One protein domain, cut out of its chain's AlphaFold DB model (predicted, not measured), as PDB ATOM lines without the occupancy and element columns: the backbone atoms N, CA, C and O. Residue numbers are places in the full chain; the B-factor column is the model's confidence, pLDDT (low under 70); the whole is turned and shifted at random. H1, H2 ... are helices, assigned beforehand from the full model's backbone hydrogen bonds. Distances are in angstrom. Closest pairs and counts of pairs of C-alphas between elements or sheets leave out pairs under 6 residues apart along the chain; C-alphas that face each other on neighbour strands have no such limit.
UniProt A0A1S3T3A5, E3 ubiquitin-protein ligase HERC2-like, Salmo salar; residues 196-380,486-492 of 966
ATOM      1  N   LEU A 196     216.322 270.354 180.637       77.56
ATOM      2  CA  LEU A 196     215.484 271.179 179.752       77.56
ATOM      3  C   LEU A 196     213.994 270.806 179.848       77.56
ATOM      4  O   LEU A 196     213.146 271.693 179.883       77.56
ATOM      5  N   VAL A 197     213.665 269.514 179.924       77.88
ATOM      6  CA  VAL A 197     212.271 269.048 180.028       77.88
ATOM      7  C   VAL A 197     211.707 269.393 181.409       77.88
ATOM      8  O   VAL A 197     210.616 269.952 181.501       77.88
ATOM      9  N   GLN A 198     212.495 269.176 182.471       79.69
ATOM     10  CA  GLN A 198     212.181 269.655 183.824       79.69
ATOM     11  C   GLN A 198     211.970 271.176 183.858       79.69
ATOM     12  O   GLN A 198     211.033 271.659 184.493       79.69
ATOM     13  N   LEU A 199     212.822 271.938 183.162       81.44
ATOM     14  CA  LEU A 199     212.725 273.391 183.091       81.44
ATOM     15  C   LEU A 199     211.430 273.844 182.410       81.44
ATOM     16  O   LEU A 199     210.704 274.663 182.969       81.44
ATOM     17  N   VAL A 200     211.113 273.302 181.231       86.12
ATOM     18  CA  VAL A 200     209.860 273.604 180.518       86.12
ATOM     19  C   VAL A 200     208.650 273.248 181.390       86.12
ATOM     20  O   VAL A 200     207.712 274.043 181.477       86.12
ATOM     21  N   GLN A 201     208.703 272.127 182.120       86.62
ATOM     22  CA  GLN A 201     207.658 271.735 183.066       86.62
ATOM     23  C   GLN A 201     207.486 272.739 184.212       86.62
ATOM     24  O   GLN A 201     206.366 273.179 184.483       86.62
ATOM     25  N   GLN A 202     208.578 273.160 184.855       84.25
ATOM     26  CA  GLN A 202     208.509 274.110 185.965       84.25
ATOM     27  C   GLN A 202     208.137 275.529 185.506       84.25
ATOM     28  O   GLN A 202     207.432 276.231 186.231       84.25
ATOM     29  N   LEU A 203     208.549 275.953 184.304       86.56
ATOM     30  CA  LEU A 203     208.160 277.238 183.715       86.56
ATOM     31  C   LEU A 203     206.657 277.297 183.425       86.56
ATOM     32  O   LEU A 203     206.000 278.233 183.877       86.56
ATOM     33  N   LEU A 204     206.106 276.299 182.724       88.69
ATOM     34  CA  LEU A 204     204.676 276.245 182.402       88.69
ATOM     35  C   LEU A 204     203.827 276.225 183.681       88.69
ATOM     36  O   LEU A 204     202.948 277.072 183.848       88.69
ATOM     37  N   ARG A 205     204.168 275.357 184.642       87.69
ATOM     38  CA  ARG A 205     203.510 275.283 185.957       87.69
ATOM     39  C   ARG A 205     203.571 276.606 186.726       87.69
ATOM     40  O   ARG A 205     202.567 277.030 187.307       87.69
ATOM     41  N   ASN A 206     204.729 277.266 186.752       85.69
ATOM     42  CA  ASN A 206     204.895 278.519 187.489       85.69
ATOM     43  C   ASN A 206     204.167 279.688 186.820       85.69
ATOM     44  O   ASN A 206     203.574 280.495 187.534       85.69
ATOM     45  N   MET A 207     204.146 279.779 185.488       85.69
ATOM     46  CA  MET A 207     203.382 280.830 184.807       85.69
ATOM     47  C   MET A 207     201.871 280.596 184.898       85.69
ATOM     48  O   MET A 207     201.140 281.560 185.114       85.69
ATOM     49  N   ALA A 208     201.396 279.347 184.860       87.94
ATOM     50  CA  ALA A 208     199.993 279.033 185.138       87.94
ATOM     51  C   ALA A 208     199.592 279.431 186.570       87.94
ATOM     52  O   ALA A 208     198.602 280.132 186.772       87.94
ATOM     53  N   SER A 209     200.430 279.092 187.556       87.81
ATOM     54  CA  SER A 209     200.232 279.487 188.960       87.81
ATOM     55  C   SER A 209     200.202 281.013 189.137       87.81
ATOM     56  O   SER A 209     199.332 281.539 189.830       87.81
ATOM     57  N   GLN A 210     201.110 281.742 188.475       86.25
ATOM     58  CA  GLN A 210     201.137 283.211 188.487       86.25
ATOM     59  C   GLN A 210     199.918 283.825 187.790       86.25
ATOM     60  O   GLN A 210     199.378 284.810 188.282       86.25
ATOM     61  N   THR A 211     199.454 283.244 186.681       89.75
ATOM     62  CA  THR A 211     198.260 283.700 185.951       89.75
ATOM     63  C   THR A 211     197.008 283.520 186.807       89.75
ATOM     64  O   THR A 211     196.249 284.467 186.988       89.75
ATOM     65  N   ILE A 212     196.844 282.360 187.449       90.50
ATOM     66  CA  ILE A 212     195.750 282.094 188.396       90.50
ATOM     67  C   ILE A 212     195.798 283.049 189.606       90.50
ATOM     68  O   ILE A 212     194.743 283.444 190.105       90.50
ATOM     69  N   GLY A 213     196.991 283.457 190.059       87.44
ATOM     70  CA  GLY A 213     197.167 284.541 191.034       87.44
ATOM     71  C   GLY A 213     196.662 285.887 190.502       87.44
ATOM     72  O   GLY A 213     195.703 286.438 191.039       87.44
ATOM     73  N   ARG A 214     197.216 286.358 189.375       87.94
ATOM     74  CA  ARG A 214     196.835 287.623 188.710       87.94
ATOM     75  C   ARG A 214     195.334 287.729 188.432       87.94
ATOM     76  O   ARG A 214     194.771 288.802 188.618       87.94
ATOM     77  N   LEU A 215     194.685 286.635 188.024       90.19
ATOM     78  CA  LEU A 215     193.234 286.568 187.816       90.19
ATOM     79  C   LEU A 215     192.462 286.791 189.129       90.19
ATOM     80  O   LEU A 215     191.532 287.596 189.175       90.19
ATOM     81  N   LYS A 216     192.872 286.139 190.224       89.75
ATOM     82  CA  LYS A 216     192.270 286.346 191.555       89.75
ATOM     83  C   LYS A 216     192.509 287.768 192.072       89.75
ATOM     84  O   LYS A 216     191.603 288.356 192.659       89.75
ATOM     85  N   ASP A 217     193.675 288.349 191.805       86.12
ATOM     86  CA  ASP A 217     193.993 289.735 192.167       86.12
ATOM     87  C   ASP A 217     193.276 290.771 191.297       86.12
ATOM     88  O   ASP A 217     192.906 291.829 191.798       86.12
ATOM     89  N   ALA A 218     193.004 290.473 190.026       84.44
ATOM     90  CA  ALA A 218     192.101 291.263 189.190       84.44
ATOM     91  C   ALA A 218     190.682 291.290 189.775       84.44
ATOM     92  O   ALA A 218     190.125 292.367 189.986       84.44
ATOM     93  N   ALA A 219     190.129 290.125 190.134       86.12
ATOM     94  CA  ALA A 219     188.816 290.035 190.775       86.12
ATOM     95  C   ALA A 219     188.759 290.815 192.108       86.12
ATOM     96  O   ALA A 219     187.790 291.534 192.368       86.12
ATOM     97  N   ARG A 220     189.821 290.736 192.928       85.12
ATOM     98  CA  ARG A 220     189.974 291.532 194.163       85.12
ATOM     99  C   ARG A 220     190.003 293.041 193.878       85.12
ATOM    100  O   ARG A 220     189.225 293.764 194.492       85.12
ATOM    101  N   ARG A 221     190.842 293.508 192.942       80.06
ATOM    102  CA  ARG A 221     190.996 294.938 192.585       80.06
ATOM    103  C   ARG A 221     189.695 295.564 192.075       80.06
ATOM    104  O   ARG A 221     189.341 296.660 192.507       80.06
ATOM    105  N   ILE A 222     188.955 294.852 191.221       79.12
ATOM    106  CA  ILE A 222     187.646 295.312 190.726       79.12
ATOM    107  C   ILE A 222     186.639 295.400 191.881       79.12
ATOM    108  O   ILE A 222     185.913 296.387 191.987       79.12
ATOM    109  N   SER A 223     186.646 294.420 192.791       79.00
ATOM    110  CA  SER A 223     185.783 294.416 193.982       79.00
ATOM    111  C   SER A 223     186.112 295.533 194.982       79.00
ATOM    112  O   SER A 223     185.230 295.955 195.727       79.00
ATOM    113  N   SER A 224     187.360 296.019 195.020       75.12
ATOM    114  CA  SER A 224     187.797 297.102 195.912       75.12
ATOM    115  C   SER A 224     187.728 298.504 195.295       75.12
ATOM    116  O   SER A 224     188.045 299.467 195.988       75.12
ATOM    117  N   GLY A 225     187.336 298.641 194.022       61.81
ATOM    118  CA  GLY A 225     187.125 299.942 193.373       61.81
ATOM    119  C   GLY A 225     188.384 300.805 193.216       61.81
ATOM    120  O   GLY A 225     188.277 302.027 193.218       61.81
ATOM    121  N   VAL A 226     189.564 300.186 193.112       58.12
ATOM    122  CA  VAL A 226     190.840 300.891 192.900       58.12
ATOM    123  C   VAL A 226     191.140 300.935 191.403       58.12
ATOM    124  O   VAL A 226     191.144 299.888 190.753       58.12
ATOM    125  N   ASP A 227     191.393 302.129 190.863       50.03
ATOM    126  CA  ASP A 227     191.743 302.300 189.450       50.03
ATOM    127  C   ASP A 227     193.035 301.559 189.080       50.03
ATOM    128  O   ASP A 227     193.976 301.439 189.867       50.03
ATOM    129  N   ALA A 228     193.072 301.034 187.856       50.94
ATOM    130  CA  ALA A 228     194.183 300.222 187.387       50.94
ATOM    131  C   ALA A 228     195.399 301.088 187.019       50.94
ATOM    132  O   ALA A 228     195.407 301.762 185.985       50.94
ATOM    133  N   GLU A 229     196.466 300.997 187.819       43.06
ATOM    134  CA  GLU A 229     197.805 301.377 187.366       43.06
ATOM    135  C   GLU A 229     198.142 300.646 186.056       43.06
ATOM    136  O   GLU A 229     197.789 299.477 185.863       43.06
ATOM    137  N   HIS A 230     198.834 301.330 185.142       44.22
ATOM    138  CA  HIS A 230     199.248 300.747 183.866       44.22
ATOM    139  C   HIS A 230     200.340 299.688 184.078       44.22
ATOM    140  O   HIS A 230     201.535 299.978 184.016       44.22
ATOM    141  N   VAL A 231     199.924 298.436 184.280       48.44
ATOM    142  CA  VAL A 231     200.808 297.271 184.173       48.44
ATOM    143  C   VAL A 231     201.374 297.240 182.751       48.44
ATOM    144  O   VAL A 231     200.626 297.159 181.777       48.44
ATOM    145  N   GLY A 232     202.699 297.355 182.627       47.31
ATOM    146  CA  GLY A 232     203.372 297.442 181.332       47.31
ATOM    147  C   GLY A 232     203.141 296.205 180.459       47.31
ATOM    148  O   GLY A 232     203.122 295.081 180.958       47.31
ATOM    149  N   LYS A 233     203.027 296.404 179.138       54.16
ATOM    150  CA  LYS A 233     202.845 295.340 178.125       54.16
ATOM    151  C   LYS A 233     204.093 294.459 177.896       54.16
ATOM    152  O   LYS A 233     204.233 293.843 176.841       54.16
ATOM    153  N   GLU A 234     205.024 294.416 178.843       55.88
ATOM    154  CA  GLU A 234     206.271 293.664 178.710       55.88
ATOM    155  C   GLU A 234     206.024 292.167 178.939       55.88
ATOM    156  O   GLU A 234     205.516 291.744 179.982       55.88
ATOM    157  N   ARG A 235     206.388 291.349 177.944       68.06
ATOM    158  CA  ARG A 235     206.377 289.888 178.070       68.06
ATOM    159  C   ARG A 235     207.463 289.450 179.047       68.06
ATOM    160  O   ARG A 235     208.518 290.069 179.144       68.06
ATOM    161  N   SER A 236     207.212 288.364 179.777       76.25
ATOM    162  CA  SER A 236     208.249 287.775 180.621       76.25
ATOM    163  C   SER A 236     209.265 287.028 179.757       76.25
ATOM    164  O   SER A 236     208.885 286.283 178.853       76.25
ATOM    165  N   ALA A 237     210.553 287.135 180.092       79.38
ATOM    166  CA  ALA A 237     211.608 286.367 179.425       79.38
ATOM    167  C   ALA A 237     211.304 284.849 179.440       79.38
ATOM    168  O   ALA A 237     211.526 284.143 178.459       79.38
ATOM    169  N   SER A 238     210.691 284.354 180.521       83.81
ATOM    170  CA  SER A 238     210.159 282.988 180.639       83.81
ATOM    171  C   SER A 238     209.160 282.592 179.541       83.81
ATOM    172  O   SER A 238     209.183 281.447 179.088       83.81
ATOM    173  N   LEU A 239     208.282 283.508 179.117       86.88
ATOM    174  CA  LEU A 239     207.301 283.271 178.055       86.88
ATOM    175  C   LEU A 239     207.967 283.279 176.677       86.88
ATOM    176  O   LEU A 239     207.698 282.385 175.878       86.88
ATOM    177  N   ASP A 240     208.886 284.213 176.424       87.25
ATOM    178  CA  ASP A 240     209.633 284.254 175.161       87.25
ATOM    179  C   ASP A 240     210.580 283.046 175.007       87.25
ATOM    180  O   ASP A 240     210.736 282.524 173.900       87.25
ATOM    181  N   LEU A 241     211.138 282.514 176.105       88.19
ATOM    182  CA  LEU A 241     211.886 281.249 176.102       88.19
ATOM    183  C   LEU A 241     210.995 280.060 175.712       88.19
ATOM    184  O   LEU A 241     211.395 279.244 174.881       88.19
ATOM    185  N   LEU A 242     209.790 279.963 176.286       91.06
ATOM    186  CA  LEU A 242     208.822 278.910 175.959       91.06
ATOM    187  C   LEU A 242     208.313 279.022 174.517       91.06
ATOM    188  O   LEU A 242     208.218 278.007 173.830       91.06
ATOM    189  N   LEU A 243     208.058 280.240 174.034       90.19
ATOM    190  CA  LEU A 243     207.679 280.512 172.647       90.19
ATOM    191  C   LEU A 243     208.807 280.120 171.682       90.19
ATOM    192  O   LEU A 243     208.564 279.477 170.661       90.19
ATOM    193  N   ARG A 244     210.066 280.431 172.015       89.94
ATOM    194  CA  ARG A 244     211.225 280.032 171.200       89.94
ATOM    195  C   ARG A 244     211.483 278.525 171.243       89.94
ATOM    196  O   ARG A 244     211.857 277.969 170.216       89.94
ATOM    197  N   PHE A 245     211.231 277.856 172.371       91.19
ATOM    198  CA  PHE A 245     211.240 276.392 172.465       91.19
ATOM    199  C   PHE A 245     210.146 275.765 171.585       91.19
ATOM    200  O   PHE A 245     210.455 274.884 170.787       91.19
ATOM    201  N   GLN A 246     208.905 276.263 171.658       93.06
ATOM    202  CA  GLN A 246     207.786 275.823 170.816       93.06
ATOM    203  C   GLN A 246     208.122 275.955 169.327       93.06
ATOM    204  O   GLN A 246     208.035 274.978 168.586       93.06
ATOM    205  N   ARG A 247     208.576 277.138 168.893       91.50
ATOM    206  CA  ARG A 247     208.985 277.402 167.504       91.50
ATOM    207  C   ARG A 247     210.114 276.487 167.045       91.50
ATOM    208  O   ARG A 247     210.064 275.985 165.927       91.50
ATOM    209  N   LEU A 248     211.111 276.243 167.896       89.62
ATOM    210  CA  LEU A 248     212.241 275.379 167.561       89.62
ATOM    211  C   LEU A 248     211.804 273.910 167.417       89.62
ATOM    212  O   LEU A 248     212.112 273.284 166.405       89.62
ATOM    213  N   LEU A 249     211.016 273.396 168.367       89.88
ATOM    214  CA  LEU A 249     210.434 272.050 168.335       89.88
ATOM    215  C   LEU A 249     209.569 271.829 167.082       89.88
ATOM    216  O   LEU A 249     209.724 270.828 166.386       89.88
ATOM    217  N   VAL A 250     208.717 272.802 166.751       89.25
ATOM    218  CA  VAL A 250     207.911 272.820 165.522       89.25
ATOM    219  C   VAL A 250     208.804 272.852 164.273       89.25
ATOM    220  O   VAL A 250     208.594 272.063 163.352       89.25
ATOM    221  N   SER A 251     209.835 273.703 164.234       88.00
ATOM    222  CA  SER A 251     210.713 273.857 163.061       88.00
ATOM    223  C   SER A 251     211.474 272.581 162.679       88.00
ATOM    224  O   SER A 251     211.674 272.330 161.490       88.00
ATOM    225  N   LYS A 252     211.829 271.730 163.653       86.25
ATOM    226  CA  LYS A 252     212.471 270.426 163.404       86.25
ATOM    227  C   LYS A 252     211.566 269.490 162.590       86.25
ATOM    228  O   LYS A 252     212.061 268.811 161.694       86.25
ATOM    229  N   LEU A 253     210.248 269.521 162.820       83.31
ATOM    230  CA  LEU A 253     209.274 268.790 161.997       83.31
ATOM    231  C   LEU A 253     209.189 269.373 160.576       83.31
ATOM    232  O   LEU A 253     209.332 268.631 159.608       83.31
ATOM    233  N   TYR A 254     209.036 270.697 160.438       79.81
ATOM    234  CA  TYR A 254     208.977 271.368 159.125       79.81
ATOM    235  C   TYR A 254     210.199 271.081 158.243       79.81
ATOM    236  O   TYR A 254     210.062 270.891 157.035       79.81
ATOM    237  N   LEU A 255     211.402 271.082 158.823       71.88
ATOM    238  CA  LEU A 255     212.636 270.857 158.071       71.88
ATOM    239  C   LEU A 255     212.794 269.386 157.662       71.88
ATOM    240  O   LEU A 255     213.145 269.121 156.514       71.88
ATOM    241  N   GLY A 256     212.486 268.435 158.552       60.09
ATOM    242  CA  GLY A 256     212.628 267.008 158.246       60.09
ATOM    243  C   GLY A 256     211.644 266.491 157.191       60.09
ATOM    244  O   GLY A 256     212.029 265.662 156.370       60.09
ATOM    245  N   VAL A 257     210.416 267.024 157.133       58.56
ATOM    246  CA  VAL A 257     209.428 266.658 156.093       58.56
ATOM    247  C   VAL A 257     209.905 267.029 154.679       58.56
ATOM    248  O   VAL A 257     209.594 266.331 153.721       58.56
ATOM    249  N   ASN A 258     210.723 268.077 154.539       55.75
ATOM    250  CA  ASN A 258     211.300 268.491 153.256       55.75
ATOM    251  C   ASN A 258     212.616 267.758 152.896       55.75
ATOM    252  O   ASN A 258     213.224 268.084 151.877       55.75
ATOM    253  N   GLY A 259     213.103 266.838 153.743       53.16
ATOM    254  CA  GLY A 259     214.502 266.390 153.719       53.16
ATOM    255  C   GLY A 259     214.795 264.991 153.165       53.16
ATOM    256  O   GLY A 259     215.882 264.791 152.625       53.16
ATOM    257  N   THR A 260     213.897 264.006 153.312       44.22
ATOM    258  CA  THR A 260     214.247 262.585 153.071       44.22
ATOM    259  C   THR A 260     213.114 261.730 152.491       44.22
ATOM    260  O   THR A 260     212.201 261.333 153.214       44.22
ATOM    261  N   GLU A 261     213.242 261.326 151.223       42.72
ATOM    262  CA  GLU A 261     212.454 260.239 150.616       42.72
ATOM    263  C   GLU A 261     212.980 258.853 151.055       42.72
ATOM    264  O   GLU A 261     213.590 258.124 150.274       42.72
ATOM    265  N   ASN A 262     212.754 258.464 152.316       40.34
ATOM    266  CA  ASN A 262     213.053 257.100 152.776       40.34
ATOM    267  C   ASN A 262     211.852 256.165 152.554       40.34
ATOM    268  O   ASN A 262     210.745 256.406 153.028       40.34
ATOM    269  N   THR A 263     212.081 255.060 151.844       44.78
ATOM    270  CA  THR A 263     211.026 254.216 151.252       44.78
ATOM    271  C   THR A 263     210.288 253.270 152.208       44.78
ATOM    272  O   THR A 263     209.382 252.580 151.753       44.78
ATOM    273  N   ASN A 264     210.623 253.238 153.504       50.69
ATOM    274  CA  ASN A 264     209.983 252.374 154.512       50.69
ATOM    275  C   ASN A 264     209.835 253.066 155.889       50.69
ATOM    276  O   ASN A 264     210.277 252.550 156.913       50.69
ATOM    277  N   GLY A 265     209.185 254.233 155.917       60.47
ATOM    278  CA  GLY A 265     208.720 254.884 157.152       60.47
ATOM    279  C   GLY A 265     209.458 256.168 157.543       60.47
ATOM    280  O   GLY A 265     210.477 256.534 156.957       60.47
ATOM    281  N   TYR A 266     208.908 256.872 158.536       66.12
ATOM    282  CA  TYR A 266     209.451 258.137 159.035       66.12
ATOM    283  C   TYR A 266     210.833 257.960 159.679       66.12
ATOM    284  O   TYR A 266     211.075 256.979 160.381       66.12
ATOM    285  N   ASN A 267     211.716 258.950 159.489       75.44
ATOM    286  CA  ASN A 267     212.987 259.037 160.213       75.44
ATOM    287  C   ASN A 267     212.714 258.916 161.731       75.44
ATOM    288  O   ASN A 267     211.883 259.678 162.237       75.44
ATOM    289  N   PRO A 268     213.379 258.006 162.472       79.56
ATOM    290  CA  PRO A 268     213.165 257.863 163.912       79.56
ATOM    291  C   PRO A 268     213.346 259.185 164.675       79.56
ATOM    292  O   PRO A 268     212.608 259.433 165.627       79.56
ATOM    293  N   GLU A 269     214.234 260.080 164.230       83.56
ATOM    294  CA  GLU A 269     214.408 261.418 164.814       83.56
ATOM    295  C   GLU A 269     213.103 262.236 164.797       83.56
ATOM    296  O   GLU A 269     212.741 262.841 165.807       83.56
ATOM    297  N   LEU A 270     212.331 262.187 163.702       84.44
ATOM    298  CA  LEU A 270     211.023 262.848 163.603       84.44
ATOM    299  C   LEU A 270     209.988 262.239 164.557       84.44
ATOM    300  O   LEU A 270     209.149 262.966 165.087       84.44
ATOM    301  N   LEU A 271     210.066 260.933 164.831       83.19
ATOM    302  CA  LEU A 271     209.221 260.276 165.835       83.19
ATOM    303  C   LEU A 271     209.613 260.698 167.264       83.19
ATOM    304  O   LEU A 271     208.735 260.923 168.097       83.19
ATOM    305  N   GLY A 272     210.909 260.894 167.535       85.44
ATOM    306  CA  GLY A 272     211.411 261.477 168.786       85.44
ATOM    307  C   GLY A 272     210.926 262.915 169.004       85.44
ATOM    308  O   GLY A 272     210.365 263.230 170.057       85.44
ATOM    309  N   VAL A 273     211.040 263.774 167.981       89.19
ATOM    310  CA  VAL A 273     210.474 265.140 167.985       89.19
ATOM    311  C   VAL A 273     208.952 265.098 168.184       89.19
ATOM    312  O   VAL A 273     208.414 265.875 168.973       89.19
ATOM    313  N   GLY A 274     208.257 264.164 167.530       88.31
ATOM    314  CA  GLY A 274     206.814 263.956 167.663       88.31
ATOM    315  C   GLY A 274     206.370 263.543 169.073       88.31
ATOM    316  O   GLY A 274     205.378 264.072 169.579       88.31
ATOM    317  N   SER A 275     207.122 262.663 169.744       87.38
ATOM    318  CA  SER A 275     206.904 262.299 171.156       87.38
ATOM    319  C   SER A 275     207.078 263.506 172.080       87.38
ATOM    320  O   SER A 275     206.218 263.781 172.924       87.38
ATOM    321  N   LEU A 276     208.146 264.284 171.877       90.44
ATOM    322  CA  LEU A 276     208.415 265.490 172.660       90.44
ATOM    323  C   LEU A 276     207.330 266.559 172.457       90.44
ATOM    324  O   LEU A 276     206.887 267.180 173.424       90.44
ATOM    325  N   LEU A 277     206.836 266.718 171.225       91.62
ATOM    326  CA  LEU A 277     205.695 267.576 170.907       91.62
ATOM    327  C   LEU A 277     204.410 267.090 171.590       91.62
ATOM    328  O   LEU A 277     203.722 267.900 172.206       91.62
ATOM    329  N   LYS A 278     204.105 265.785 171.566       90.81
ATOM    330  CA  LYS A 278     202.944 265.220 172.279       90.81
ATOM    331  C   LYS A 278     203.005 265.526 173.780       90.81
ATOM    332  O   LYS A 278     202.011 265.974 174.349       90.81
ATOM    333  N   LYS A 279     204.172 265.341 174.409       89.69
ATOM    334  CA  LYS A 279     204.417 265.651 175.830       89.69
ATOM    335  C   LYS A 279     204.260 267.144 176.139       89.69
ATOM    336  O   LYS A 279     203.589 267.493 177.108       89.69
ATOM    337  N   TYR A 280     204.822 268.017 175.301       93.12
ATOM    338  CA  TYR A 280     204.686 269.471 175.436       93.12
ATOM    339  C   TYR A 280     203.222 269.926 175.324       93.12
ATOM    340  O   TYR A 280     202.739 270.662 176.184       93.12
ATOM    341  N   ILE A 281     202.499 269.432 174.314       93.75
ATOM    342  CA  ILE A 281     201.081 269.741 174.097       93.75
ATOM    343  C   ILE A 281     200.225 269.234 175.264       93.75
ATOM    344  O   ILE A 281     199.395 269.986 175.759       93.75
ATOM    345  N   ALA A 282     200.446 268.010 175.756       91.12
ATOM    346  CA  ALA A 282     199.696 267.464 176.895       91.12
ATOM    347  C   ALA A 282     199.809 268.359 178.142       91.12
ATOM    348  O   ALA A 282     198.802 268.708 178.769       91.12
ATOM    349  N   LEU A 283     201.034 268.774 178.470       90.69
ATOM    350  CA  LEU A 283     201.329 269.640 179.606       90.69
ATOM    351  C   LEU A 283     200.751 271.057 179.437       90.69
ATOM    352  O   LEU A 283     200.174 271.595 180.383       90.69
ATOM    353  N   LEU A 284     200.865 271.651 178.244       93.56
ATOM    354  CA  LEU A 284     200.267 272.958 177.951       93.56
ATOM    355  C   LEU A 284     198.734 272.895 178.054       93.56
ATOM    356  O   LEU A 284     198.134 273.751 178.701       93.56
ATOM    357  N   CYS A 285     198.104 271.852 177.502       94.44
ATOM    358  CA  CYS A 285     196.662 271.631 177.612       94.44
ATOM    359  C   CYS A 285     196.205 271.438 179.065       94.44
ATOM    360  O   CYS A 285     195.157 271.962 179.431       94.44
ATOM    361  N   THR A 286     196.985 270.743 179.902       92.25
ATOM    362  CA  THR A 286     196.676 270.594 181.337       92.25
ATOM    363  C   THR A 286     196.615 271.963 182.013       92.25
ATOM    364  O   THR A 286     195.602 272.309 182.612       92.25
ATOM    365  N   HIS A 287     197.648 272.788 181.843       92.06
ATOM    366  CA  HIS A 287     197.713 274.088 182.511       92.06
ATOM    367  C   HIS A 287     196.740 275.132 181.959       92.06
ATOM    368  O   HIS A 287     196.217 275.938 182.724       92.06
ATOM    369  N   ILE A 288     196.420 275.101 180.666       94.69
ATOM    370  CA  ILE A 288     195.336 275.927 180.112       94.69
ATOM    371  C   ILE A 288     193.968 275.442 180.629       94.69
ATOM    372  O   ILE A 288     193.097 276.263 180.920       94.69
ATOM    373  N   GLY A 289     193.807 274.132 180.842       93.19
ATOM    374  CA  GLY A 289     192.667 273.536 181.542       93.19
ATOM    375  C   GLY A 289     192.546 273.948 183.018       93.19
ATOM    376  O   GLY A 289     191.430 274.011 183.522       93.19
ATOM    377  N   ASP A 290     193.647 274.305 183.692       92.50
ATOM    378  CA  ASP A 290     193.617 274.914 185.034       92.50
ATOM    379  C   ASP A 290     193.196 276.402 184.983       92.50
ATOM    380  O   ASP A 290     192.472 276.889 185.855       92.50
ATOM    381  N   ILE A 291     193.662 277.147 183.969       94.69
ATOM    382  CA  ILE A 291     193.483 278.605 183.846       94.69
ATOM    383  C   ILE A 291     192.073 278.975 183.366       94.69
ATOM    384  O   ILE A 291     191.409 279.807 183.993       94.69
ATOM    385  N   LEU A 292     191.598 278.378 182.267       95.44
ATOM    386  CA  LEU A 292     190.355 278.795 181.603       95.44
ATOM    387  C   LEU A 292     189.096 278.681 182.485       95.44
ATOM    388  O   LEU A 292     188.294 279.617 182.454       95.44
ATOM    389  N   PRO A 293     188.896 277.646 183.328       95.44
ATOM    390  CA  PRO A 293     187.770 277.611 184.265       95.44
ATOM    391  C   PRO A 293     187.799 278.751 185.292       95.44
ATOM    392  O   PRO A 293     186.752 279.312 185.620       95.44
ATOM    393  N   VAL A 294     188.989 279.130 185.780       95.31
ATOM    394  CA  VAL A 294     189.157 280.247 186.727       95.31
ATOM    395  C   VAL A 294     188.857 281.577 186.036       95.31
ATOM    396  O   VAL A 294     188.108 282.388 186.580       95.31
ATOM    397  N   ALA A 295     189.377 281.776 184.823       95.31
ATOM    398  CA  ALA A 295     189.088 282.947 184.001       95.31
ATOM    399  C   ALA A 295     187.589 283.084 183.691       95.31
ATOM    400  O   ALA A 295     187.010 284.136 183.949       95.31
ATOM    401  N   THR A 296     186.949 282.009 183.222       95.88
ATOM    402  CA  THR A 296     185.509 281.952 182.900       95.88
ATOM    403  C   THR A 296     184.652 282.307 184.119       95.88
ATOM    404  O   THR A 296     183.748 283.133 184.026       95.88
ATOM    405  N   SER A 297     184.976 281.742 185.288       95.12
ATOM    406  CA  SER A 297     184.272 282.003 186.552       95.12
ATOM    407  C   SER A 297     184.323 283.479 186.976       95.12
ATOM    408  O   SER A 297     183.329 284.028 187.446       95.12
ATOM    409  N   ILE A 298     185.463 284.149 186.764       92.62
ATOM    410  CA  ILE A 298     185.634 285.576 187.082       92.62
ATOM    411  C   ILE A 298     184.977 286.459 186.013       92.62
ATOM    412  O   ILE A 298     184.275 287.411 186.348       92.62
ATOM    413  N   ALA A 299     185.160 286.138 184.731       92.19
ATOM    414  CA  ALA A 299     184.601 286.890 183.610       92.19
ATOM    415  C   ALA A 299     183.060 286.916 183.618       92.19
ATOM    416  O   ALA A 299     182.461 287.944 183.298       92.19
ATOM    417  N   PHE A 300     182.418 285.834 184.079       91.00
ATOM    418  CA  PHE A 300     180.961 285.736 184.237       91.00
ATOM    419  C   PHE A 300     180.369 286.801 185.185       91.00
ATOM    420  O   PHE A 300     179.187 287.122 185.091       91.00
ATOM    421  N   ALA A 301     181.175 287.419 186.058       88.94
ATOM    422  CA  ALA A 301     180.739 288.520 186.920       88.94
ATOM    423  C   ALA A 301     180.521 289.863 186.175       88.94
ATOM    424  O   ALA A 301     180.238 290.882 186.807       88.94
ATOM    425  N   GLY A 302     180.666 289.907 184.845       85.06
ATOM    426  CA  GLY A 302     180.236 291.020 183.989       85.06
ATOM    427  C   GLY A 302     181.371 291.736 183.252       85.06
ATOM    428  O   GLY A 302     182.551 291.493 183.489       85.06
ATOM    429  N   HIS A 303     181.022 292.666 182.359       87.81
ATOM    430  CA  HIS A 303     181.918 293.130 181.284       87.81
ATOM    431  C   HIS A 303     183.228 293.782 181.780       87.81
ATOM    432  O   HIS A 303     184.267 293.659 181.135       87.81
ATOM    433  N   ARG A 304     183.216 294.438 182.954       84.50
ATOM    434  CA  ARG A 304     184.441 294.966 183.596       84.50
ATOM    435  C   ARG A 304     185.402 293.852 184.028       84.50
ATOM    436  O   ARG A 304     186.609 294.010 183.879       84.50
ATOM    437  N   HIS A 305     184.870 292.731 184.515       88.31
ATOM    438  CA  HIS A 305     185.647 291.538 184.841       88.31
ATOM    439  C   HIS A 305     186.156 290.852 183.569       88.31
ATOM    440  O   HIS A 305     187.337 290.527 183.505       88.31
ATOM    441  N   PHE A 306     185.317 290.721 182.533       91.44
ATOM    442  CA  PHE A 306     185.732 290.180 181.231       91.44
ATOM    443  C   PHE A 306     186.925 290.948 180.626       91.44
ATOM    444  O   PHE A 306     187.890 290.325 180.189       91.44
ATOM    445  N   ASN A 307     186.903 292.287 180.654       88.75
ATOM    446  CA  ASN A 307     187.982 293.142 180.135       88.75
ATOM    447  C   ASN A 307     189.331 292.884 180.840       88.75
ATOM    448  O   ASN A 307     190.333 292.597 180.191       88.75
ATOM    449  N   GLU A 308     189.365 292.926 182.176       87.44
ATOM    450  CA  GLU A 308     190.611 292.711 182.930       87.44
ATOM    451  C   GLU A 308     191.094 291.251 182.862       87.44
ATOM    452  O   GLU A 308     192.296 291.008 182.780       87.44
ATOM    453  N   VAL A 309     190.184 290.269 182.821       92.06
ATOM    454  CA  VAL A 309     190.537 288.858 182.585       92.06
ATOM    455  C   VAL A 309     191.139 288.667 181.189       92.06
ATOM    456  O   VAL A 309     192.165 288.001 181.063       92.06
ATOM    457  N   SER A 310     190.569 289.299 180.160       91.50
ATOM    458  CA  SER A 310     191.086 289.251 178.784       91.50
ATOM    459  C   SER A 310     192.496 289.831 178.690       91.50
ATOM    460  O   SER A 310     193.382 289.172 178.156       91.50
ATOM    461  N   ARG A 311     192.759 290.983 179.322       88.00
ATOM    462  CA  ARG A 311     194.108 291.576 179.413       88.00
ATOM    463  C   ARG A 311     195.133 290.670 180.096       88.00
ATOM    464  O   ARG A 311     196.304 290.685 179.725       88.00
ATOM    465  N   VAL A 312     194.720 289.901 181.108       89.88
ATOM    466  CA  VAL A 312     195.602 288.922 181.764       89.88
ATOM    467  C   VAL A 312     195.899 287.744 180.830       89.88
ATOM    468  O   VAL A 312     197.040 287.288 180.808       89.88
ATOM    469  N   ILE A 313     194.919 287.298 180.039       91.88
ATOM    470  CA  ILE A 313     195.042 286.203 179.059       91.88
ATOM    471  C   ILE A 313     195.869 286.605 177.829       91.88
ATOM    472  O   ILE A 313     196.724 285.844 177.394       91.88
ATOM    473  N   GLU A 314     195.712 287.818 177.293       89.44
ATOM    474  CA  GLU A 314     196.519 288.331 176.165       89.44
ATOM    475  C   GLU A 314     198.043 288.238 176.407       89.44
ATOM    476  O   GLU A 314     198.826 288.185 175.457       89.44
ATOM    477  N   GLY A 315     198.469 288.211 177.676       85.69
ATOM    478  CA  GLY A 315     199.862 288.059 178.101       85.69
ATOM    479  C   GLY A 315     200.231 286.700 178.717       85.69
ATOM    480  O   GLY A 315     201.293 286.616 179.340       85.69
ATOM    481  N   ASP A 316     199.388 285.666 178.609       89.56
ATOM    482  CA  ASP A 316     199.585 284.356 179.254       89.56
ATOM    483  C   ASP A 316     199.909 283.201 178.276       89.56
ATOM    484  O   ASP A 316     200.147 283.387 177.081       89.56
ATOM    485  N   LEU A 317     199.952 281.973 178.807       92.00
ATOM    486  CA  LEU A 317     200.118 280.734 178.037       92.00
ATOM    487  C   LEU A 317     199.025 280.559 176.966       92.00
ATOM    488  O   LEU A 317     199.300 280.084 175.862       92.00
ATOM    489  N   THR A 318     197.799 280.947 177.305       93.19
ATOM    490  CA  THR A 318     196.582 280.786 176.511       93.19
ATOM    491  C   THR A 318     196.481 281.826 175.397       93.19
ATOM    492  O   THR A 318     196.110 281.468 174.284       93.19
ATOM    493  N   GLY A 319     196.846 283.086 175.653       90.44
ATOM    494  CA  GLY A 319     196.856 284.145 174.635       90.44
ATOM    495  C   GLY A 319     198.112 284.206 173.757       90.44
ATOM    496  O   GLY A 319     198.059 284.805 172.685       90.44
ATOM    497  N   VAL A 320     199.238 283.593 174.159       91.31
ATOM    498  CA  VAL A 320     200.509 283.688 173.403       91.31
ATOM    499  C   VAL A 320     201.009 282.355 172.840       91.31
ATOM    500  O   VAL A 320     201.416 282.320 171.680       91.31
ATOM    501  N   LEU A 321     201.001 281.257 173.608       93.88
ATOM    502  CA  LEU A 321     201.551 279.978 173.123       93.88
ATOM    503  C   LEU A 321     200.520 279.183 172.318       93.88
ATOM    504  O   LEU A 321     200.820 278.741 171.208       93.88
ATOM    505  N   LEU A 322     199.303 279.037 172.856       95.38
ATOM    506  CA  LEU A 322     198.231 278.243 172.249       95.38
ATOM    507  C   LEU A 322     197.818 278.694 170.831       95.38
ATOM    508  O   LEU A 322     197.664 277.806 169.990       95.38
ATOM    509  N   PRO A 323     197.655 279.993 170.502       93.12
ATOM    510  CA  PRO A 323     197.168 280.387 169.178       93.12
ATOM    511  C   PRO A 323     198.197 280.057 168.092       93.12
ATOM    512  O   PRO A 323     197.870 279.451 167.070       93.12
ATOM    513  N   GLU A 324     199.471 280.365 168.358       91.19
ATOM    514  CA  GLU A 324     200.581 280.020 167.470       91.19
ATOM    515  C   GLU A 324     200.759 278.502 167.350       91.19
ATOM    516  O   GLU A 324     201.013 278.003 166.252       91.19
ATOM    517  N   LEU A 325     200.579 277.751 168.441       93.81
ATOM    518  CA  LEU A 325     200.625 276.290 168.425       93.81
ATOM    519  C   LEU A 325     199.527 275.708 167.529       93.81
ATOM    520  O   LEU A 325     199.831 274.903 166.655       93.81
ATOM    521  N   VAL A 326     198.266 276.108 167.715       93.75
ATOM    522  CA  VAL A 326     197.138 275.575 166.932       93.75
ATOM    523  C   VAL A 326     197.346 275.851 165.442       93.75
ATOM    524  O   VAL A 326     197.244 274.921 164.642       93.75
ATOM    525  N   VAL A 327     197.735 277.074 165.064       90.38
ATOM    526  CA  VAL A 327     198.071 277.415 163.667       90.38
ATOM    527  C   VAL A 327     199.272 276.603 163.161       90.38
ATOM    528  O   VAL A 327     199.229 276.077 162.048       90.38
ATOM    529  N   SER A 328     200.311 276.414 163.980       89.62
ATOM    530  CA  SER A 328     201.481 275.594 163.624       89.62
ATOM    531  C   SER A 328     201.114 274.136 163.341       89.62
ATOM    532  O   SER A 328     201.638 273.556 162.391       89.62
ATOM    533  N   ILE A 329     200.206 273.548 164.130       90.81
ATOM    534  CA  ILE A 329     199.734 272.168 163.950       90.81
ATOM    535  C   ILE A 329     198.780 272.055 162.751       90.81
ATOM    536  O   ILE A 329     198.878 271.073 162.018       90.81
ATOM    537  N   VAL A 330     197.917 273.050 162.488       88.62
ATOM    538  CA  VAL A 330     197.108 273.108 161.250       88.62
ATOM    539  C   VAL A 330     198.017 273.061 160.027       88.62
ATOM    540  O   VAL A 330     197.822 272.219 159.153       88.62
ATOM    541  N   LEU A 331     199.032 273.923 159.981       86.25
ATOM    542  CA  LEU A 331     199.965 273.997 158.861       86.25
ATOM    543  C   LEU A 331     200.792 272.706 158.719       86.25
ATOM    544  O   LEU A 331     200.844 272.156 157.620       86.25
ATOM    545  N   LEU A 332     201.341 272.147 159.805       85.00
ATOM    546  CA  LEU A 332     202.026 270.843 159.762       85.00
ATOM    547  C   LEU A 332     201.123 269.733 159.201       85.00
ATOM    548  O   LEU A 332     201.551 268.991 158.319       85.00
ATOM    549  N   LEU A 333     199.861 269.671 159.638       85.25
ATOM    550  CA  LEU A 333     198.861 268.708 159.163       85.25
ATOM    551  C   LEU A 333     198.512 268.897 157.669       85.25
ATOM    552  O   LEU A 333     198.054 267.946 157.037       85.25
ATOM    553  N   THR A 334     198.739 270.079 157.077       82.31
ATOM    554  CA  THR A 334     198.610 270.269 155.616       82.31
ATOM    555  C   THR A 334     199.807 269.766 154.816       82.31
ATOM    556  O   THR A 334     199.612 269.342 153.677       82.31
ATOM    557  N   ILE A 335     201.012 269.788 155.394       81.88
ATOM    558  CA  ILE A 335     202.250 269.369 154.720       81.88
ATOM    559  C   ILE A 335     202.420 267.849 154.841       81.88
ATOM    560  O   ILE A 335     202.510 267.164 153.825       81.88
ATOM    561  N   ASP A 336     202.389 267.312 156.064       81.12
ATOM    562  CA  ASP A 336     202.400 265.870 156.328       81.12
ATOM    563  C   ASP A 336     201.381 265.514 157.414       81.12
ATOM    564  O   ASP A 336     201.604 265.647 158.622       81.12
ATOM    565  N   ALA A 337     200.233 265.021 156.958       83.44
ATOM    566  CA  ALA A 337     199.182 264.583 157.854       83.44
ATOM    567  C   ALA A 337     199.469 263.244 158.543       83.44
ATOM    568  O   ALA A 337     198.924 263.005 159.618       83.44
ATOM    569  N   GLY A 338     200.291 262.381 157.939       80.69
ATOM    570  CA  GLY A 338     200.606 261.068 158.492       80.69
ATOM    571  C   GLY A 338     201.513 261.203 159.709       80.69
ATOM    572  O   GLY A 338     201.170 260.704 160.777       80.69
ATOM    573  N   LEU A 339     202.582 261.999 159.604       83.00
ATOM    574  CA  LEU A 339     203.488 262.282 160.721       83.00
ATOM    575  C   LEU A 339     202.727 262.844 161.930       83.00
ATOM    576  O   LEU A 339     202.902 262.377 163.055       83.00
ATOM    577  N   ILE A 340     201.831 263.811 161.707       86.12
ATOM    578  CA  ILE A 340     201.033 264.416 162.783       86.12
ATOM    579  C   ILE A 340     199.989 263.443 163.354       86.12
ATOM    580  O   ILE A 340     199.742 263.479 164.562       86.12
ATOM    581  N   GLN A 341     199.427 262.538 162.547       84.00
ATOM    582  CA  GLN A 341     198.575 261.451 163.043       84.00
ATOM    583  C   GLN A 341     199.354 260.473 163.934       84.00
ATOM    584  O   GLN A 341     198.901 260.217 165.050       84.00
ATOM    585  N   GLU A 342     200.548 260.033 163.525       80.38
ATOM    586  CA  GLU A 342     201.426 259.162 164.326       80.38
ATOM    587  C   GLU A 342     201.842 259.810 165.663       80.38
ATOM    588  O   GLU A 342     201.938 259.125 166.682       80.38
ATOM    589  N   THR A 343     202.007 261.144 165.733       83.38
ATOM    590  CA  THR A 343     202.247 261.810 167.036       83.38
ATOM    591  C   THR A 343     201.078 261.661 168.020       83.38
ATOM    592  O   THR A 343     201.270 261.798 169.230       83.38
ATOM    593  N   GLY A 344     199.850 261.430 167.541       83.00
ATOM    594  CA  GLY A 344     198.645 261.358 168.372       83.00
ATOM    595  C   GLY A 344     198.406 262.607 169.234       83.00
ATOM    596  O   GLY A 344     197.883 262.491 170.341       83.00
ATOM    597  N   SER A 345     198.843 263.784 168.777       85.56
ATOM    598  CA  SER A 345     198.841 265.031 169.560       85.56
ATOM    599  C   SER A 345     197.526 265.820 169.490       85.56
ATOM    600  O   SER A 345     197.103 266.409 170.485       85.56
ATOM    601  N   ILE A 346     196.835 265.801 168.347       90.94
ATOM    602  CA  ILE A 346     195.599 266.573 168.113       90.94
ATOM    603  C   ILE A 346     194.448 266.234 169.091       90.94
ATOM    604  O   ILE A 346     193.778 267.172 169.535       90.94
ATOM    605  N   PRO A 347     194.215 264.970 169.509       89.25
ATOM    606  CA  PRO A 347     193.185 264.650 170.504       89.25
ATOM    607  C   PRO A 347     193.344 265.369 171.854       89.25
ATOM    608  O   PRO A 347     192.350 265.583 172.543       89.25
ATOM    609  N   LEU A 348     194.559 265.794 172.221       90.62
ATOM    610  CA  LEU A 348     194.815 266.569 173.443       90.62
ATOM    611  C   LEU A 348     194.257 267.995 173.323       90.62
ATOM    612  O   LEU A 348     193.611 268.496 174.241       90.62
ATOM    613  N   LEU A 349     194.462 268.635 172.167       93.38
ATOM    614  CA  LEU A 349     193.922 269.964 171.859       93.38
ATOM    615  C   LEU A 349     192.383 269.945 171.790       93.38
ATOM    616  O   LEU A 349     191.739 270.924 172.158       93.38
ATOM    617  N   ALA A 350     191.775 268.817 171.405       91.00
ATOM    618  CA  ALA A 350     190.318 268.655 171.357       91.00
ATOM    619  C   ALA A 350     189.616 268.880 172.714       91.00
ATOM    620  O   ALA A 350     188.448 269.280 172.738       91.00
ATOM    621  N   GLY A 351     190.317 268.656 173.835       90.06
ATOM    622  CA  GLY A 351     189.817 268.920 175.190       90.06
ATOM    623  C   GLY A 351     189.723 270.408 175.552       90.06
ATOM    624  O   GLY A 351     188.949 270.781 176.435       90.06
ATOM    625  N   LEU A 352     190.455 271.281 174.851       94.31
ATOM    626  CA  LEU A 352     190.401 272.729 175.074       94.31
ATOM    627  C   LEU A 352     189.190 273.394 174.409       94.31
ATOM    628  O   LEU A 352     188.783 274.460 174.855       94.31
ATOM    629  N   LEU A 353     188.574 272.768 173.399       94.56
ATOM    630  CA  LEU A 353     187.491 273.381 172.616       94.56
ATOM    631  C   LEU A 353     186.320 273.861 173.491       94.56
ATOM    632  O   LEU A 353     185.855 274.979 173.330       94.56
ATOM    633  N   GLU A 354     185.886 273.050 174.459       93.44
ATOM    634  CA  GLU A 354     184.792 273.408 175.379       93.44
ATOM    635  C   GLU A 354     185.206 274.442 176.444       93.44
ATOM    636  O   GLU A 354     184.362 275.125 177.014       93.44
ATOM    637  N   HIS A 355     186.507 274.583 176.711       94.81
ATOM    638  CA  HIS A 355     187.033 275.597 177.624       94.81
ATOM    639  C   HIS A 355     187.167 276.967 176.943       94.81
ATOM    640  O   HIS A 355     186.923 277.987 177.584       94.81
ATOM    641  N   LEU A 356     187.522 276.982 175.654       95.62
ATOM    642  CA  LEU A 356     187.567 278.184 174.820       95.62
ATOM    643  C   LEU A 356     186.152 278.706 174.536       95.62
ATOM    644  O   LEU A 356     185.870 279.859 174.840       95.62
ATOM    645  N   ASP A 357     185.254 277.834 174.070       94.62
ATOM    646  CA  ASP A 357     183.840 278.132 173.792       94.62
ATOM    647  C   ASP A 357     183.139 278.843 174.962       94.62
ATOM    648  O   ASP A 357     182.557 279.921 174.803       94.62
ATOM    649  N   ARG A 358     183.255 278.274 176.170       95.25
ATOM    650  CA  ARG A 358     182.649 278.823 177.391       95.25
ATOM    651  C   ARG A 358     183.216 280.177 177.797       95.25
ATOM    652  O   ARG A 358     182.522 280.921 178.482       95.25
ATOM    653  N   PHE A 359     184.460 280.480 177.430       95.69
ATOM    654  CA  PHE A 359     185.071 281.782 177.683       95.69
ATOM    655  C   PHE A 359     184.672 282.800 176.605       95.69
ATOM    656  O   PHE A 359     184.302 283.926 176.928       95.69
ATOM    657  N   ASN A 360     184.681 282.393 175.334       94.81
ATOM    658  CA  ASN A 360     184.361 283.244 174.189       94.81
ATOM    659  C   ASN A 360     182.902 283.723 174.206       94.81
ATOM    660  O   ASN A 360     182.654 284.901 173.954       94.81
ATOM    661  N   HIS A 361     181.954 282.874 174.616       93.56
ATOM    662  CA  HIS A 361     180.551 283.256 174.838       93.56
ATOM    663  C   HIS A 361     180.333 284.309 175.946       93.56
ATOM    664  O   HIS A 361     179.236 284.852 176.060       93.56
ATOM    665  N   LEU A 362     181.341 284.621 176.773       93.19
ATOM    666  CA  LEU A 362     181.262 285.706 177.765       93.19
ATOM    667  C   LEU A 362     181.701 287.067 177.209       93.19
ATOM    668  O   LEU A 362     181.587 288.068 177.919       93.19
ATOM    669  N   ALA A 363     182.203 287.124 175.970       91.81
ATOM    670  CA  ALA A 363     182.624 288.375 175.362       91.81
ATOM    671  C   ALA A 363     181.398 289.226 174.992       91.81
ATOM    672  O   ALA A 363     180.521 288.742 174.269       91.81
ATOM    673  N   PRO A 364     181.317 290.494 175.430       87.75
ATOM    674  CA  PRO A 364     180.193 291.374 175.105       87.75
ATOM    675  C   PRO A 364     179.916 291.504 173.598       87.75
ATOM    676  O   PRO A 364     178.760 291.551 173.190       87.75
ATOM    677  N   GLY A 365     180.968 291.490 172.774       85.31
ATOM    678  CA  GLY A 365     180.886 291.576 171.316       85.31
ATOM    679  C   GLY A 365     180.668 290.254 170.569       85.31
ATOM    680  O   GLY A 365     180.576 290.307 169.346       85.31
ATOM    681  N   HIS A 366     180.575 289.088 171.231       87.50
ATOM    682  CA  HIS A 366     180.650 287.788 170.535       87.50
ATOM    683  C   HIS A 366     179.601 287.606 169.425       87.50
ATOM    684  O   HIS A 366     179.937 287.080 168.367       87.50
ATOM    685  N   GLU A 367     178.361 288.078 169.615       85.50
ATOM    686  CA  GLU A 367     177.334 288.021 168.563       85.50
ATOM    687  C   GLU A 367     177.710 288.865 167.339       85.50
ATOM    688  O   GLU A 367     177.444 288.450 166.214       85.50
ATOM    689  N   ARG A 368     178.329 290.041 167.522       85.38
ATOM    690  CA  ARG A 368     178.808 290.864 166.401       85.38
ATOM    691  C   ARG A 368     179.950 290.146 165.694       85.38
ATOM    692  O   ARG A 368     179.879 289.971 164.485       85.38
ATOM    693  N   ASP A 369     180.960 289.726 166.449       82.88
ATOM    694  CA  ASP A 369     182.193 289.152 165.909       82.88
ATOM    695  C   ASP A 369     181.893 287.868 165.101       82.88
ATOM    696  O   ASP A 369     182.327 287.734 163.959       82.88
ATOM    697  N   ASP A 370     181.034 286.980 165.624       85.00
ATOM    698  CA  ASP A 370     180.578 285.763 164.933       85.00
ATOM    699  C   ASP A 370     179.745 286.068 163.667       85.00
ATOM    700  O   ASP A 370     179.907 285.411 162.635       85.00
ATOM    701  N   ASN A 371     178.900 287.109 163.698       81.56
ATOM    702  CA  ASN A 371     178.156 287.566 162.518       81.56
ATOM    703  C   ASN A 371     179.049 288.251 161.469       81.56
ATOM    704  O   ASN A 371     178.759 288.139 160.278       81.56
ATOM    705  N   GLU A 372     180.114 288.949 161.873       80.50
ATOM    706  CA  GLU A 372     181.110 289.546 160.974       80.50
ATOM    707  C   GLU A 372     181.984 288.469 160.320       80.50
ATOM    708  O   GLU A 372     182.207 288.509 159.109       80.50
ATOM    709  N   ASP A 373     182.374 287.437 161.066       75.81
ATOM    710  CA  ASP A 373     183.086 286.269 160.541       75.81
ATOM    711  C   ASP A 373     182.248 285.435 159.557       75.81
ATOM    712  O   ASP A 373     182.785 284.824 158.628       75.81
ATOM    713  N   LEU A 374     180.926 285.406 159.735       78.31
ATOM    714  CA  LEU A 374     179.976 284.761 158.822       78.31
ATOM    715  C   LEU A 374     179.428 285.705 157.736       78.31
ATOM    716  O   LEU A 374     178.677 285.266 156.853       78.31
ATOM    717  N   ALA A 375     179.795 286.988 157.762       70.25
ATOM    718  CA  ALA A 375     179.327 287.986 156.812       70.25
ATOM    719  C   ALA A 375     179.863 287.722 155.398       70.25
ATOM    720  O   ALA A 375     180.989 287.276 155.191       70.25
ATOM    721  N   TRP A 376     179.076 288.086 154.381       53.91
ATOM    722  CA  TRP A 376     179.573 288.116 153.004       53.91
ATOM    723  C   TRP A 376     180.475 289.346 152.795       53.91
ATOM    724  O   TRP A 376     179.966 290.474 152.902       53.91
ATOM    725  N   PRO A 377     181.771 289.166 152.446       48.81
ATOM    726  CA  PRO A 377     182.696 290.270 152.205       48.81
ATOM    727  C   PRO A 377     182.151 291.257 151.170       48.81
ATOM    728  O   PRO A 377     181.758 290.865 150.070       48.81
ATOM    729  N   GLY A 378     182.122 292.541 151.529       48.84
ATOM    730  CA  GLY A 378     181.627 293.619 150.666       48.84
ATOM    731  C   GLY A 378     180.102 293.700 150.504       48.84
ATOM    732  O   GLY A 378     179.640 294.482 149.678       48.84
ATOM    733  N   ILE A 379     179.312 292.924 151.262       47.91
ATOM    734  CA  ILE A 379     177.839 292.996 151.234       47.91
ATOM    735  C   ILE A 379     177.263 293.295 152.625       47.91
ATOM    736  O   ILE A 379     176.542 294.277 152.786       47.91
ATOM    737  N   MET A 380     177.553 292.469 153.635       39.75
ATOM    738  CA  MET A 380     176.713 292.416 154.848       39.75
ATOM    739  C   MET A 380     176.818 293.632 155.784       39.75
ATOM    740  O   MET A 380     175.806 294.017 156.374       39.75
ATOM    741  N   LEU A 486     183.279 294.681 173.382       84.25
ATOM    742  CA  LEU A 486     184.544 293.971 173.624       84.25
ATOM    743  C   LEU A 486     184.564 292.574 172.979       84.25
ATOM    744  O   LEU A 486     183.759 291.716 173.339       84.25
ATOM    745  N   CYS A 487     185.529 292.344 172.088       87.25
ATOM    746  CA  CYS A 487     185.835 291.035 171.503       87.25
ATOM    747  C   CYS A 487     186.504 290.084 172.510       87.25
ATOM    748  O   CYS A 487     187.076 290.533 173.507       87.25
ATOM    749  N   SER A 488     186.516 288.779 172.220       91.06
ATOM    750  CA  SER A 488     187.379 287.828 172.941       91.06
ATOM    751  C   SER A 488     188.772 287.739 172.308       91.06
ATOM    752  O   SER A 488     188.857 287.519 171.099       91.06
ATOM    753  N   PRO A 489     189.868 287.762 173.093       89.94
ATOM    754  CA  PRO A 489     191.213 287.489 172.578       89.94
ATOM    755  C   PRO A 489     191.418 286.029 172.123       89.94
ATOM    756  O   PRO A 489     192.451 285.711 171.538       89.94
ATOM    757  N   LEU A 490     190.465 285.123 172.390       94.12
ATOM    758  CA  LEU A 490     190.573 283.689 172.086       94.12
ATOM    759  C   LEU A 490     189.588 283.185 171.012       94.12
ATOM    760  O   LEU A 490     189.579 281.983 170.732       94.12
ATOM    761  N   ILE A 491     188.801 284.060 170.370       90.69
ATOM    762  CA  ILE A 491     187.837 283.651 169.329       90.69
ATOM    763  C   ILE A 491     188.544 282.999 168.128       90.69
ATOM    764  O   ILE A 491     188.225 281.873 167.748       90.69
ATOM    765  N   ASP A 492     189.610 283.618 167.616       89.38
ATOM    766  CA  ASP A 492     190.435 283.068 166.531       89.38
ATOM    767  C   ASP A 492     191.087 281.735 166.903       89.38
ATOM    768  O   ASP A 492     191.231 280.848 166.061       89.38
TER     769      ASP A 492
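This is residues 196 to 380 and 486 to 492 of the 966 residues of the protein "E3 ubiquitin-protein ligase HERC2-like" of Salmo salar (UniProt A0A1S3T3A5). A long, flat bundle of helices is built round H3, with H1 beside it and H4 folded back along both, while H2 and H5 lie side by side at a steep angle to H1 and H3. The short helices H6, H7 and H8 follow one another along H3, and beyond H8 the chain turns away through H9, where residues 373 to 379, of which 373 belongs to H9, stick out. The printed part has 192 residues with nine named helices, H1 to H9 in chain order, and no named strand: the class is all helix. It is compact, with a radius of gyration of the C-alphas of 18.9 A, and spans 65 by 49 by 26 A.

H1, residues 196 to 223, begins with C-alpha 196 at (215.484, 271.179, 179.752) and is 40.3 A long. H2, residues 237 to 257, measures 30.6 A. H3, residues 268 to 299, measures 45.2 A, with a kink of 25 degrees near residue 291, and ends with C-alpha 299 at (184.601, 286.890, 183.610). H4 is residues 303 to 313, and H5, residues 317 to 335, measures 26.0 A. H6 is residues 337 to 343, H7 346 to 349 and H8 353 to 360. H9, residues 366 to 373, ends with C-alpha 373 at (183.086, 286.269, 160.541).

H3 is the hub, touching seven helices. H1 touches its residues 283 to 298 at a shallow tilt of 12 degrees, the same way; the closest C-alphas, of Ala 208 and His 287, are 6.0 A apart. H3 and H4 form a helical hairpin, with the C-alphas of Ala 299 and Phe 306 closest at 4.2 A. H2 and H5 touch at a shallow tilt of 5 degrees, the same way, closest at the C-alphas of Leu 243 and Leu 321, 6.2 A. H2 touches H3 at a steep tilt of 40 degrees, opposite ways, closest at the C-alphas of Leu 253 and Leu 270, 6.4 A. Along H3, the closest C-alphas are Gly 274 and Thr 343 of H6, 5.1 A, Ala 282 and Leu 348 of H7, 6.0 A, and Thr 296 and Phe 359 of H8, 5.2 A. H9 touches no helix. Every O i to N i+4 pair is within hydrogen-bond range in H1, H4, H6 and H9, but 16 of 17 in H2, 26 of 28 in H3, 12 of 15 in H5 and 3 of 4 in H8; H7 is too short for such a pair.

The two farthest C-alphas, of Gly 225 and Thr 263, are 66.6 A apart. Residues 381 to 485 are not printed, and C-alphas 380 and 486 are 20.4 A apart across the cut. The link H1 to H2, 13 residues, is long. Confidence is under 70 in residues 225 to 235, 256 to 266 and 376 to 380.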